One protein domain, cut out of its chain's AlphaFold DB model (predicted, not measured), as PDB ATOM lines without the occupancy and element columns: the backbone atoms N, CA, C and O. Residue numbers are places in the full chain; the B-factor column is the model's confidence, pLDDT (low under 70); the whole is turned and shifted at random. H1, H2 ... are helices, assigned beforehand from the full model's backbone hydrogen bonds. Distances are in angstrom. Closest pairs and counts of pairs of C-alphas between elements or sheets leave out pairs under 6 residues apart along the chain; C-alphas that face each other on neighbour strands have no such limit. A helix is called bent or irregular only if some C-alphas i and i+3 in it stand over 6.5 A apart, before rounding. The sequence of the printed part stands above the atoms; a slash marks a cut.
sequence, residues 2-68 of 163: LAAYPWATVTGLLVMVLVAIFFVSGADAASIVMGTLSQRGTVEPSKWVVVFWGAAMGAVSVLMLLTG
ATOM      1  N   LEU A   2     -62.078  16.617 -22.209       54.00
ATOM      2  CA  LEU A   2     -62.977  15.971 -21.232       54.00
ATOM      3  C   LEU A   2     -64.452  16.414 -21.304       54.00
ATOM      4  O   LEU A   2     -65.291  15.750 -20.724       54.00
ATOM      5  N   ALA A   3     -64.793  17.481 -22.036       55.97
ATOM      6  CA  ALA A   3     -66.167  18.002 -22.130       55.97
ATOM      7  C   ALA A   3     -67.129  17.153 -22.993       55.97
ATOM      8  O   ALA A   3     -68.308  17.478 -23.084       55.97
ATOM      9  N   ALA A   4     -66.645  16.086 -23.641       60.62
ATOM     10  CA  ALA A   4     -67.428  15.268 -24.576       60.62
ATOM     11  C   ALA A   4     -68.183  14.090 -23.921       60.62
ATOM     12  O   ALA A   4     -68.916  13.391 -24.614       60.62
ATOM     13  N   TYR A   5     -68.019  13.851 -22.613       60.53
ATOM     14  CA  TYR A   5     -68.690  12.756 -21.899       60.53
ATOM     15  C   TYR A   5     -69.725  13.294 -20.893       60.53
ATOM     16  O   TYR A   5     -69.403  14.198 -20.130       60.53
ATOM     17  N   PRO A   6     -70.946  12.736 -20.801       66.62
ATOM     18  CA  PRO A   6     -71.994  13.219 -19.887       66.62
ATOM     19  C   PRO A   6     -71.640  13.116 -18.386       66.62
ATOM     20  O   PRO A   6     -72.273  13.767 -17.561       66.62
ATOM     21  N   TRP A   7     -70.589  12.366 -18.022       62.38
ATOM     22  CA  TRP A   7     -69.997  12.325 -16.671       62.38
ATOM     23  C   TRP A   7     -68.690  13.124 -16.530       62.38
ATOM     24  O   TRP A   7     -67.987  12.970 -15.530       62.38
ATOM     25  N   ALA A   8     -68.377  14.003 -17.489       62.72
ATOM     26  CA  ALA A   8     -67.174  14.841 -17.525       62.72
ATOM     27  C   ALA A   8     -66.878  15.545 -16.197       62.72
ATOM     28  O   ALA A   8     -65.726  15.608 -15.768       62.72
ATOM     29  N   THR A   9     -67.919  16.046 -15.529       69.56
ATOM     30  CA  THR A   9     -67.811  16.753 -14.248       69.56
ATOM     31  C   THR A   9     -67.342  15.826 -13.125       69.56
ATOM     32  O   THR A   9     -66.475  16.200 -12.341       69.56
ATOM     33  N   VAL A  10     -67.853  14.591 -13.080       77.38
ATOM     34  CA  VAL A  10     -67.476  13.584 -12.072       77.38
ATOM     35  C   VAL A  10     -66.056  13.087 -12.325       77.38
ATOM     36  O   VAL A  10     -65.249  13.025 -11.402       77.38
ATOM     37  N   THR A  11     -65.712  12.797 -13.583       79.81
ATOM     38  CA  THR A  11     -64.351  12.383 -13.952       79.81
ATOM     39  C   THR A  11     -63.332  13.504 -13.761       79.81
ATOM     40  O   THR A  11     -62.211  13.233 -13.351       79.81
ATOM     41  N   GLY A  12     -63.706  14.764 -14.007       79.44
ATOM     42  CA  GLY A  12     -62.846  15.925 -13.768       79.44
ATOM     43  C   GLY A  12     -62.564  16.133 -12.281       79.44
ATOM     44  O   GLY A  12     -61.409  16.313 -11.900       79.44
ATOM     45  N   LEU A  13     -63.595  16.017 -11.436       81.88
ATOM     46  CA  LEU A  13     -63.440  16.036  -9.979       81.88
ATOM     47  C   LEU A  13     -62.531  14.891  -9.507       81.88
ATOM     48  O   LEU A  13     -61.632  15.104  -8.697       81.88
ATOM     49  N   LEU A  14     -62.729  13.690 -10.052       86.06
ATOM     50  CA  LEU A  14     -61.920  12.519  -9.732       86.06
ATOM     51  C   LEU A  14     -60.454  12.727 -10.130       86.06
ATOM     52  O   LEU A  14     -59.575  12.515  -9.303       86.06
ATOM     53  N   VAL A  15     -60.174  13.212 -11.343       86.44
ATOM     54  CA  VAL A  15     -58.805  13.530 -11.787       86.44
ATOM     55  C   VAL A  15     -58.170  14.600 -10.901       86.44
ATOM     56  O   VAL A  15     -57.014  14.447 -10.521       86.44
ATOM     57  N   MET A  16     -58.910  15.643 -10.517       82.56
ATOM     58  CA  MET A  16     -58.407  16.675  -9.607       82.56
ATOM     59  C   MET A  16     -57.976  16.077  -8.259       82.56
ATOM     60  O   MET A  16     -56.882  16.366  -7.774       82.56
ATOM     61  N   VAL A  17     -58.804  15.198  -7.682       85.06
ATOM     62  CA  VAL A  17     -58.490  14.491  -6.431       85.06
ATOM     63  C   VAL A  17     -57.302  13.543  -6.609       85.06
ATOM     64  O   VAL A  17     -56.406  13.527  -5.767       85.06
ATOM     65  N   LEU A  18     -57.246  12.792  -7.711       87.19
ATOM     66  CA  LEU A  18     -56.132  11.888  -8.007       87.19
ATOM     67  C   LEU A  18     -54.812  12.652  -8.137       87.19
ATOM     68  O   LEU A  18     -53.834  12.257  -7.514       87.19
ATOM     69  N   VAL A  19     -54.785  13.753  -8.892       84.38
ATOM     70  CA  VAL A  19     -53.591  14.598  -9.042       84.38
ATOM     71  C   VAL A  19     -53.144  15.137  -7.685       84.38
ATOM     72  O   VAL A  19     -51.956  15.075  -7.377       84.38
ATOM     73  N   ALA A  20     -54.077  15.590  -6.841       80.00
ATOM     74  CA  ALA A  20     -53.754  16.053  -5.493       80.00
ATOM     75  C   ALA A  20     -53.112  14.946  -4.634       80.00
ATOM     76  O   ALA A  20     -52.072  15.175  -4.016       80.00
ATOM     77  N   ILE A  21     -53.680  13.734  -4.628       84.25
ATOM     78  CA  ILE A  21     -53.158  12.602  -3.843       84.25
ATOM     79  C   ILE A  21     -51.799  12.129  -4.378       84.25
ATOM     80  O   ILE A  21     -50.876  11.921  -3.590       84.25
ATOM     81  N   PHE A  22     -51.648  11.996  -5.700       81.00
ATOM     82  CA  PHE A  22     -50.374  11.622  -6.326       81.00
ATOM     83  C   PHE A  22     -49.275  12.630  -6.004       81.00
ATOM     84  O   PHE A  22     -48.143  12.235  -5.730       81.00
ATOM     85  N   PHE A  23     -49.608  13.920  -5.990       78.88
ATOM     86  CA  PHE A  23     -48.641  14.947  -5.650       78.88
ATOM     87  C   PHE A  23     -48.220  14.874  -4.176       78.88
ATOM     88  O   PHE A  23     -47.027  14.893  -3.884       78.88
ATOM     89  N   VAL A  24     -49.172  14.742  -3.244       76.12
ATOM     90  CA  VAL A  24     -48.875  14.629  -1.803       76.12
ATOM     91  C   VAL A  24     -48.060  13.371  -1.503       76.12
ATOM     92  O   VAL A  24     -47.069  13.442  -0.781       76.12
ATOM     93  N   SER A  25     -48.427  12.235  -2.096       81.31
ATOM     94  CA  SER A  25     -47.687  10.981  -1.937       81.31
ATOM     95  C   SER A  25     -46.288  11.052  -2.564       81.31
ATOM     96  O   SER A  25     -45.327  10.559  -1.973       81.31
ATOM     97  N   GLY A  26     -46.143  11.715  -3.716       80.69
ATOM     98  CA  GLY A  26     -44.843  11.967  -4.340       80.69
ATOM     99  C   GLY A  26     -43.943  12.869  -3.489       80.69
ATOM    100  O   GLY A  26     -42.754  12.586  -3.336       80.69
ATOM    101  N   ALA A  27     -44.510  13.916  -2.882       75.81
ATOM    102  CA  ALA A  27     -43.798  14.798  -1.959       75.81
ATOM    103  C   ALA A  27     -43.374  14.069  -0.670       75.81
ATOM    104  O   ALA A  27     -42.258  14.279  -0.189       75.81
ATOM    105  N   ASP A  28     -44.219  13.180  -0.144       76.25
ATOM    106  CA  ASP A  28     -43.895  12.333   1.011       76.25
ATOM    107  C   ASP A  28     -42.722  11.383   0.702       76.25
ATOM    108  O   ASP A  28     -41.732  11.340   1.436       76.25
ATOM    109  N   ALA A  29     -42.740  10.722  -0.463       79.38
ATOM    110  CA  ALA A  29     -41.628   9.881  -0.911       79.38
ATOM    111  C   ALA A  29     -40.310  10.670  -1.060       79.38
ATOM    112  O   ALA A  29     -39.254  10.207  -0.617       79.38
ATOM    113  N   ALA A  30     -40.356  11.880  -1.630       71.31
ATOM    114  CA  ALA A  30     -39.179  12.745  -1.770       71.31
ATOM    115  C   ALA A  30     -38.633  13.216  -0.411       71.31
ATOM    116  O   ALA A  30     -37.417  13.257  -0.205       71.31
ATOM    117  N   SER A  31     -39.525  13.526   0.533       69.38
ATOM    118  CA  SER A  31     -39.174  13.895   1.904       69.38
ATOM    119  C   SER A  31     -38.450  12.765   2.633       69.38
ATOM    120  O   SER A  31     -37.447  13.015   3.299       69.38
ATOM    121  N   ILE A  32     -38.906  11.520   2.478       68.06
ATOM    122  CA  ILE A  32     -38.246  10.356   3.083       68.06
ATOM    123  C   ILE A  32     -36.835  10.190   2.515       68.06
ATOM    124  O   ILE A  32     -35.882  10.061   3.282       68.06
ATOM    125  N   VAL A  33     -36.662  10.261   1.191       70.31
ATOM    126  CA  VAL A  33     -35.332  10.153   0.565       70.31
ATOM    127  C   VAL A  33     -34.405  11.271   1.054       70.31
ATOM    128  O   VAL A  33     -33.288  10.995   1.493       70.31
ATOM    129  N   MET A  34     -34.876  12.520   1.082       66.94
ATOM    130  CA  MET A  34     -34.088  13.650   1.585       66.94
ATOM    131  C   MET A  34     -33.782  13.529   3.089       66.94
ATOM    132  O   MET A  34     -32.664  13.813   3.522       66.94
ATOM    133  N   GLY A  35     -34.741  13.049   3.885       63.62
ATOM    134  CA  GLY A  35     -34.588  12.789   5.317       63.62
ATOM    135  C   GLY A  35     -33.550  11.702   5.601       63.62
ATOM    136  O   GLY A  35     -32.686  11.883   6.459       63.62
ATOM    137  N   THR A  36     -33.559  10.617   4.821       66.00
ATOM    138  CA  THR A  36     -32.549   9.549   4.927       66.00
ATOM    139  C   THR A  36     -31.147  10.032   4.547       66.00
ATOM    140  O   THR A  36     -30.181   9.650   5.209       66.00
ATOM    141  N   LEU A  37     -31.025  10.928   3.557       63.75
ATOM    142  CA  LEU A  37     -29.749  11.541   3.172       63.75
ATOM    143  C   LEU A  37     -29.229  12.531   4.228       63.75
ATOM    144  O   LEU A  37     -28.027  12.589   4.483       63.75
ATOM    145  N   SER A  38     -30.126  13.299   4.853       60.31
ATOM    146  CA  SER A  38     -29.768  14.377   5.782       60.31
ATOM    147  C   SER A  38     -29.472  13.911   7.211       60.31
ATOM    148  O   SER A  38     -28.834  14.663   7.948       60.31
ATOM    149  N   GLN A  39     -29.933  12.729   7.638       54.12
ATOM    150  CA  GLN A  39     -29.901  12.350   9.060       54.12
ATOM    151  C   GLN A  39     -29.213  11.021   9.411       54.12
ATOM    152  O   GLN A  39     -29.395  10.540  10.525       54.12
ATOM    153  N   ARG A  40     -28.384  10.412   8.548       53.72
ATOM    154  CA  ARG A  40     -27.600   9.205   8.932       53.72
ATOM    155  C   ARG A  40     -28.448   8.100   9.624       53.72
ATOM    156  O   ARG A  40     -27.942   7.371  10.469       53.72
ATOM    157  N   GLY A  41     -29.724   7.953   9.250       52.38
ATOM    158  CA  GLY A  41     -30.579   6.853   9.710       52.38
ATOM    159  C   GLY A  41     -31.460   7.085  10.947       52.38
ATOM    160  O   GLY A  41     -31.887   6.094  11.534       52.38
ATOM    161  N   THR A  42     -31.790   8.318  11.354       49.75
ATOM    162  CA  THR A  42     -32.831   8.532  12.385       49.75
ATOM    163  C   THR A  42     -34.235   8.684  11.791       49.75
ATOM    164  O   THR A  42     -34.498   9.526  10.935       49.75
ATOM    165  N   VAL A  43     -35.127   7.800  12.248       51.94
ATOM    166  CA  VAL A  43     -36.487   7.533  11.759       51.94
ATOM    167  C   VAL A  43     -37.488   8.395  12.526       51.94
ATOM    168  O   VAL A  43     -38.193   7.895  13.398       51.94
ATOM    169  N   GLU A  44     -37.555   9.696  12.240       53.12
ATOM    170  CA  GLU A  44     -38.611  10.540  12.813       53.12
ATOM    171  C   GLU A  44     -39.420  11.274  11.729       53.12
ATOM    172  O   GLU A  44     -38.869  12.070  10.963       53.12
ATOM    173  N   PRO A  45     -40.737  11.000  11.624       54.25
ATOM    174  CA  PRO A  45     -41.587  11.545  10.576       54.25
ATOM    175  C   PRO A  45     -41.921  13.005  10.892       54.25
ATOM    176  O   PRO A  45     -42.717  13.326  11.780       54.25
ATOM    177  N   SER A  46     -41.299  13.924  10.162       56.84
ATOM    178  CA  SER A  46     -41.466  15.355  10.386       56.84
ATOM    179  C   SER A  46     -42.770  15.855   9.761       56.84
ATOM    180  O   SER A  46     -42.855  16.206   8.588       56.84
ATOM    181  N   LYS A  47     -43.806  15.988  10.598       59.97
ATOM    182  CA  LYS A  47     -45.060  16.701  10.268       59.97
ATOM    183  C   LYS A  47     -44.807  18.118   9.720       59.97
ATOM    184  O   LYS A  47     -45.598  18.638   8.940       59.97
ATOM    185  N   TRP A  48     -43.677  18.716  10.096       60.12
ATOM    186  CA  TRP A  48     -43.179  19.984   9.566       60.12
ATOM    187  C   TRP A  48     -42.890  19.954   8.063       60.12
ATOM    188  O   TRP A  48     -43.114  20.955   7.388       60.12
ATOM    189  N   VAL A  49     -42.445  18.820   7.520       64.19
ATOM    190  CA  VAL A  49     -42.110  18.710   6.099       64.19
ATOM    191  C   VAL A  49     -43.371  18.663   5.238       64.19
ATOM    192  O   VAL A  49     -43.408  19.309   4.198       64.19
ATOM    193  N   VAL A  50     -44.453  18.036   5.711       65.38
ATOM    194  CA  VAL A  50     -45.763  18.080   5.033       65.38
ATOM    195  C   VAL A  50     -46.293  19.515   4.938       65.38
ATOM    196  O   VAL A  50     -46.729  19.946   3.872       65.38
ATOM    197  N   VAL A  51     -46.223  20.280   6.034       69.12
ATOM    198  CA  VAL A  51     -46.672  21.684   6.057       69.12
ATOM    199  C   VAL A  51     -45.768  22.568   5.193       69.12
ATOM    200  O   VAL A  51     -46.270  23.400   4.437       69.12
ATOM    201  N   PHE A  52     -44.451  22.356   5.244       72.50
ATOM    202  CA  PHE A  52     -43.487  23.063   4.401       72.50
ATOM    203  C   PHE A  52     -43.722  22.794   2.908       72.50
ATOM    204  O   PHE A  52     -43.797  23.741   2.127       72.50
ATOM    205  N   TRP A  53     -43.914  21.534   2.503       65.75
ATOM    206  CA  TRP A  53     -44.207  21.184   1.110       65.75
ATOM    207  C   TRP A  53     -45.577  21.681   0.654       65.75
ATOM    208  O   TRP A  53     -45.695  22.152  -0.475       65.75
ATOM    209  N   GLY A  54     -46.592  21.646   1.522       68.38
ATOM    210  CA  GLY A  54     -47.900  22.244   1.240       68.38
ATOM    211  C   GLY A  54     -47.803  23.752   0.983       68.38
ATOM    212  O   GLY A  54     -48.372  24.254   0.013       68.38
ATOM    213  N   ALA A  55     -47.019  24.469   1.794       76.94
ATOM    214  CA  ALA A  55     -46.758  25.894   1.599       76.94
ATOM    215  C   ALA A  55     -45.926  26.171   0.333       76.94
ATOM    216  O   ALA A  55     -46.243  27.097  -0.410       76.94
ATOM    217  N   ALA A  56     -44.910  25.351   0.045       74.19
ATOM    218  CA  ALA A  56     -44.099  25.462  -1.168       74.19
ATOM    219  C   ALA A  56     -44.943  25.256  -2.437       74.19
ATOM    220  O   ALA A  56     -44.840  26.032  -3.381       74.19
ATOM    221  N   MET A  57     -45.842  24.271  -2.429       74.44
ATOM    222  CA  MET A  57     -46.815  24.028  -3.497       74.44
ATOM    223  C   MET A  57     -47.784  25.192  -3.697       74.44
ATOM    224  O   MET A  57     -48.036  25.604  -4.831       74.44
ATOM    225  N   GLY A  58     -48.291  25.762  -2.600       78.06
ATOM    226  CA  GLY A  58     -49.107  26.974  -2.644       78.06
ATOM    227  C   GLY A  58     -48.348  28.157  -3.249       78.06
ATOM    228  O   GLY A  58     -48.877  28.846  -4.120       78.06
ATOM    229  N   ALA A  59     -47.087  28.351  -2.858       78.81
ATOM    230  CA  ALA A  59     -46.236  29.408  -3.395       78.81
ATOM    231  C   ALA A  59     -45.954  29.221  -4.895       78.81
ATOM    232  O   ALA A  59     -46.068  30.179  -5.658       78.81
ATOM    233  N   VAL A  60     -45.657  27.995  -5.336       75.44
ATOM    234  CA  VAL A  60     -45.460  27.666  -6.758       75.44
ATOM    235  C   VAL A  60     -46.738  27.915  -7.557       75.44
ATOM    236  O   VAL A  60     -46.669  28.518  -8.622       75.44
ATOM    237  N   SER A  61     -47.902  27.528  -7.031       76.56
ATOM    238  CA  SER A  61     -49.201  27.787  -7.668       76.56
ATOM    239  C   SER A  61     -49.453  29.286  -7.872       76.56
ATOM    240  O   SER A  61     -49.794  29.720  -8.973       76.56
ATOM    241  N   VAL A  62     -49.193  30.105  -6.846       81.25
ATOM    242  CA  VAL A  62     -49.310  31.570  -6.934       81.25
ATOM    243  C   VAL A  62     -48.310  32.156  -7.938       81.25
ATOM    244  O   VAL A  62     -48.689  32.984  -8.766       81.25
ATOM    245  N   LEU A  63     -47.053  31.701  -7.920       78.12
ATOM    246  CA  LEU A  63     -46.031  32.103  -8.896       78.12
ATOM    247  C   LEU A  63     -46.435  31.740 -10.330       78.12
ATOM    248  O   LEU A  63     -46.185  32.517 -11.250       78.12
ATOM    249  N   MET A  64     -47.094  30.600 -10.531       70.12
ATOM    250  CA  MET A  64     -47.576  30.168 -11.841       70.12
ATOM    251  C   MET A  64     -48.764  31.005 -12.328       70.12
ATOM    252  O   MET A  64     -48.817  31.356 -13.502       70.12
ATOM    253  N   LEU A  65     -49.685  31.378 -11.432       77.75
ATOM    254  CA  LEU A  65     -50.780  32.300 -11.758       77.75
ATOM    255  C   LEU A  65     -50.260  33.686 -12.156       77.75
ATOM    256  O   LEU A  65     -50.826  34.321 -13.040       77.75
ATOM    257  N   LEU A  66     -49.175  34.143 -11.526       74.19
ATOM    258  CA  LEU A  66     -48.542  35.430 -11.824       74.19
ATOM    259  C   LEU A  66     -47.711  35.411 -13.115       74.19
ATOM    260  O   LEU A  66     -47.643  36.421 -13.807       74.19
ATOM    261  N   THR A  67     -47.068  34.286 -13.439       70.31
ATOM    262  CA  THR A  67     -46.199  34.143 -14.625       70.31
ATOM    263  C   THR A  67     -46.915  33.588 -15.859       70.31
ATOM    264  O   THR A  67     -46.290  33.481 -16.912       70.31
ATOM    265  N   GLY A  68     -48.204  33.246 -15.752       65.69
ATOM    266  CA  GLY A  68     -49.016  32.628 -16.803       65.69
ATOM    267  C   GLY A  68     -49.190  33.484 -18.063       65.69
ATOM    268  O   GLY A  68     -50.230  34.105 -18.258       65.69
TER     269      GLY A  68
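This is residues 2 to 68 of the 163 residues of an uncharacterized protein of Pseudonocardia sp. HH130629-09 (UniProt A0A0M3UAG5). One long helix, H1, makes the length of the model, and a shorter helix, H2, slants away from its later half like a side arm, so that the two meet in one small patch. The link after H1 folds back, H2 begins beside residues 27 to 31 of H1, and residues 58 to 68 stick out at the far end of the arm. The printed part has 67 residues with two named helices, H1 then H2, and no named strand; its class is all helix. It is only just extended, close to loose, with a radius of gyration of the C-alphas of 16.5 A and spans of 53 by 27 by 16 A.

H1 is residues 8 to 38, 44.1 A from first to last C-alpha, and begins with C-alpha 8 at (-67.174, 14.841, -17.525). H2 is residues 47 to 67, 30.4 A long, from C-alpha 47 at (-45.060, 16.701, 10.268) to C-alpha 67 at (-46.199, 34.143, -14.625). Neither helix is bent.

H1 and H2 touch, through residues 27 to 31 of H1 and 49 to 53 of H2 alone. Their closest C-alphas, those of Ser 31 and Val 49, are 7.0 A apart. Their lines stand at a steep tilt of 56 degrees, and they run opposite ways. Residues 13 to 22 of H1 stand free. In H1 and H2 every O i to N i+4 pair is within hydrogen-bond range.

The two C-alphas farthest apart, those of Pro 6 and Arg 40, are 53.1 A apart. The printed part has no cut, and the 8 residues between H1 and H2 form a short link. The mean pLDDT of the printed part is 70.4; residues 2 to 9, 31 to 32, 34 to 51, 53 to 54 and 68 are under 70.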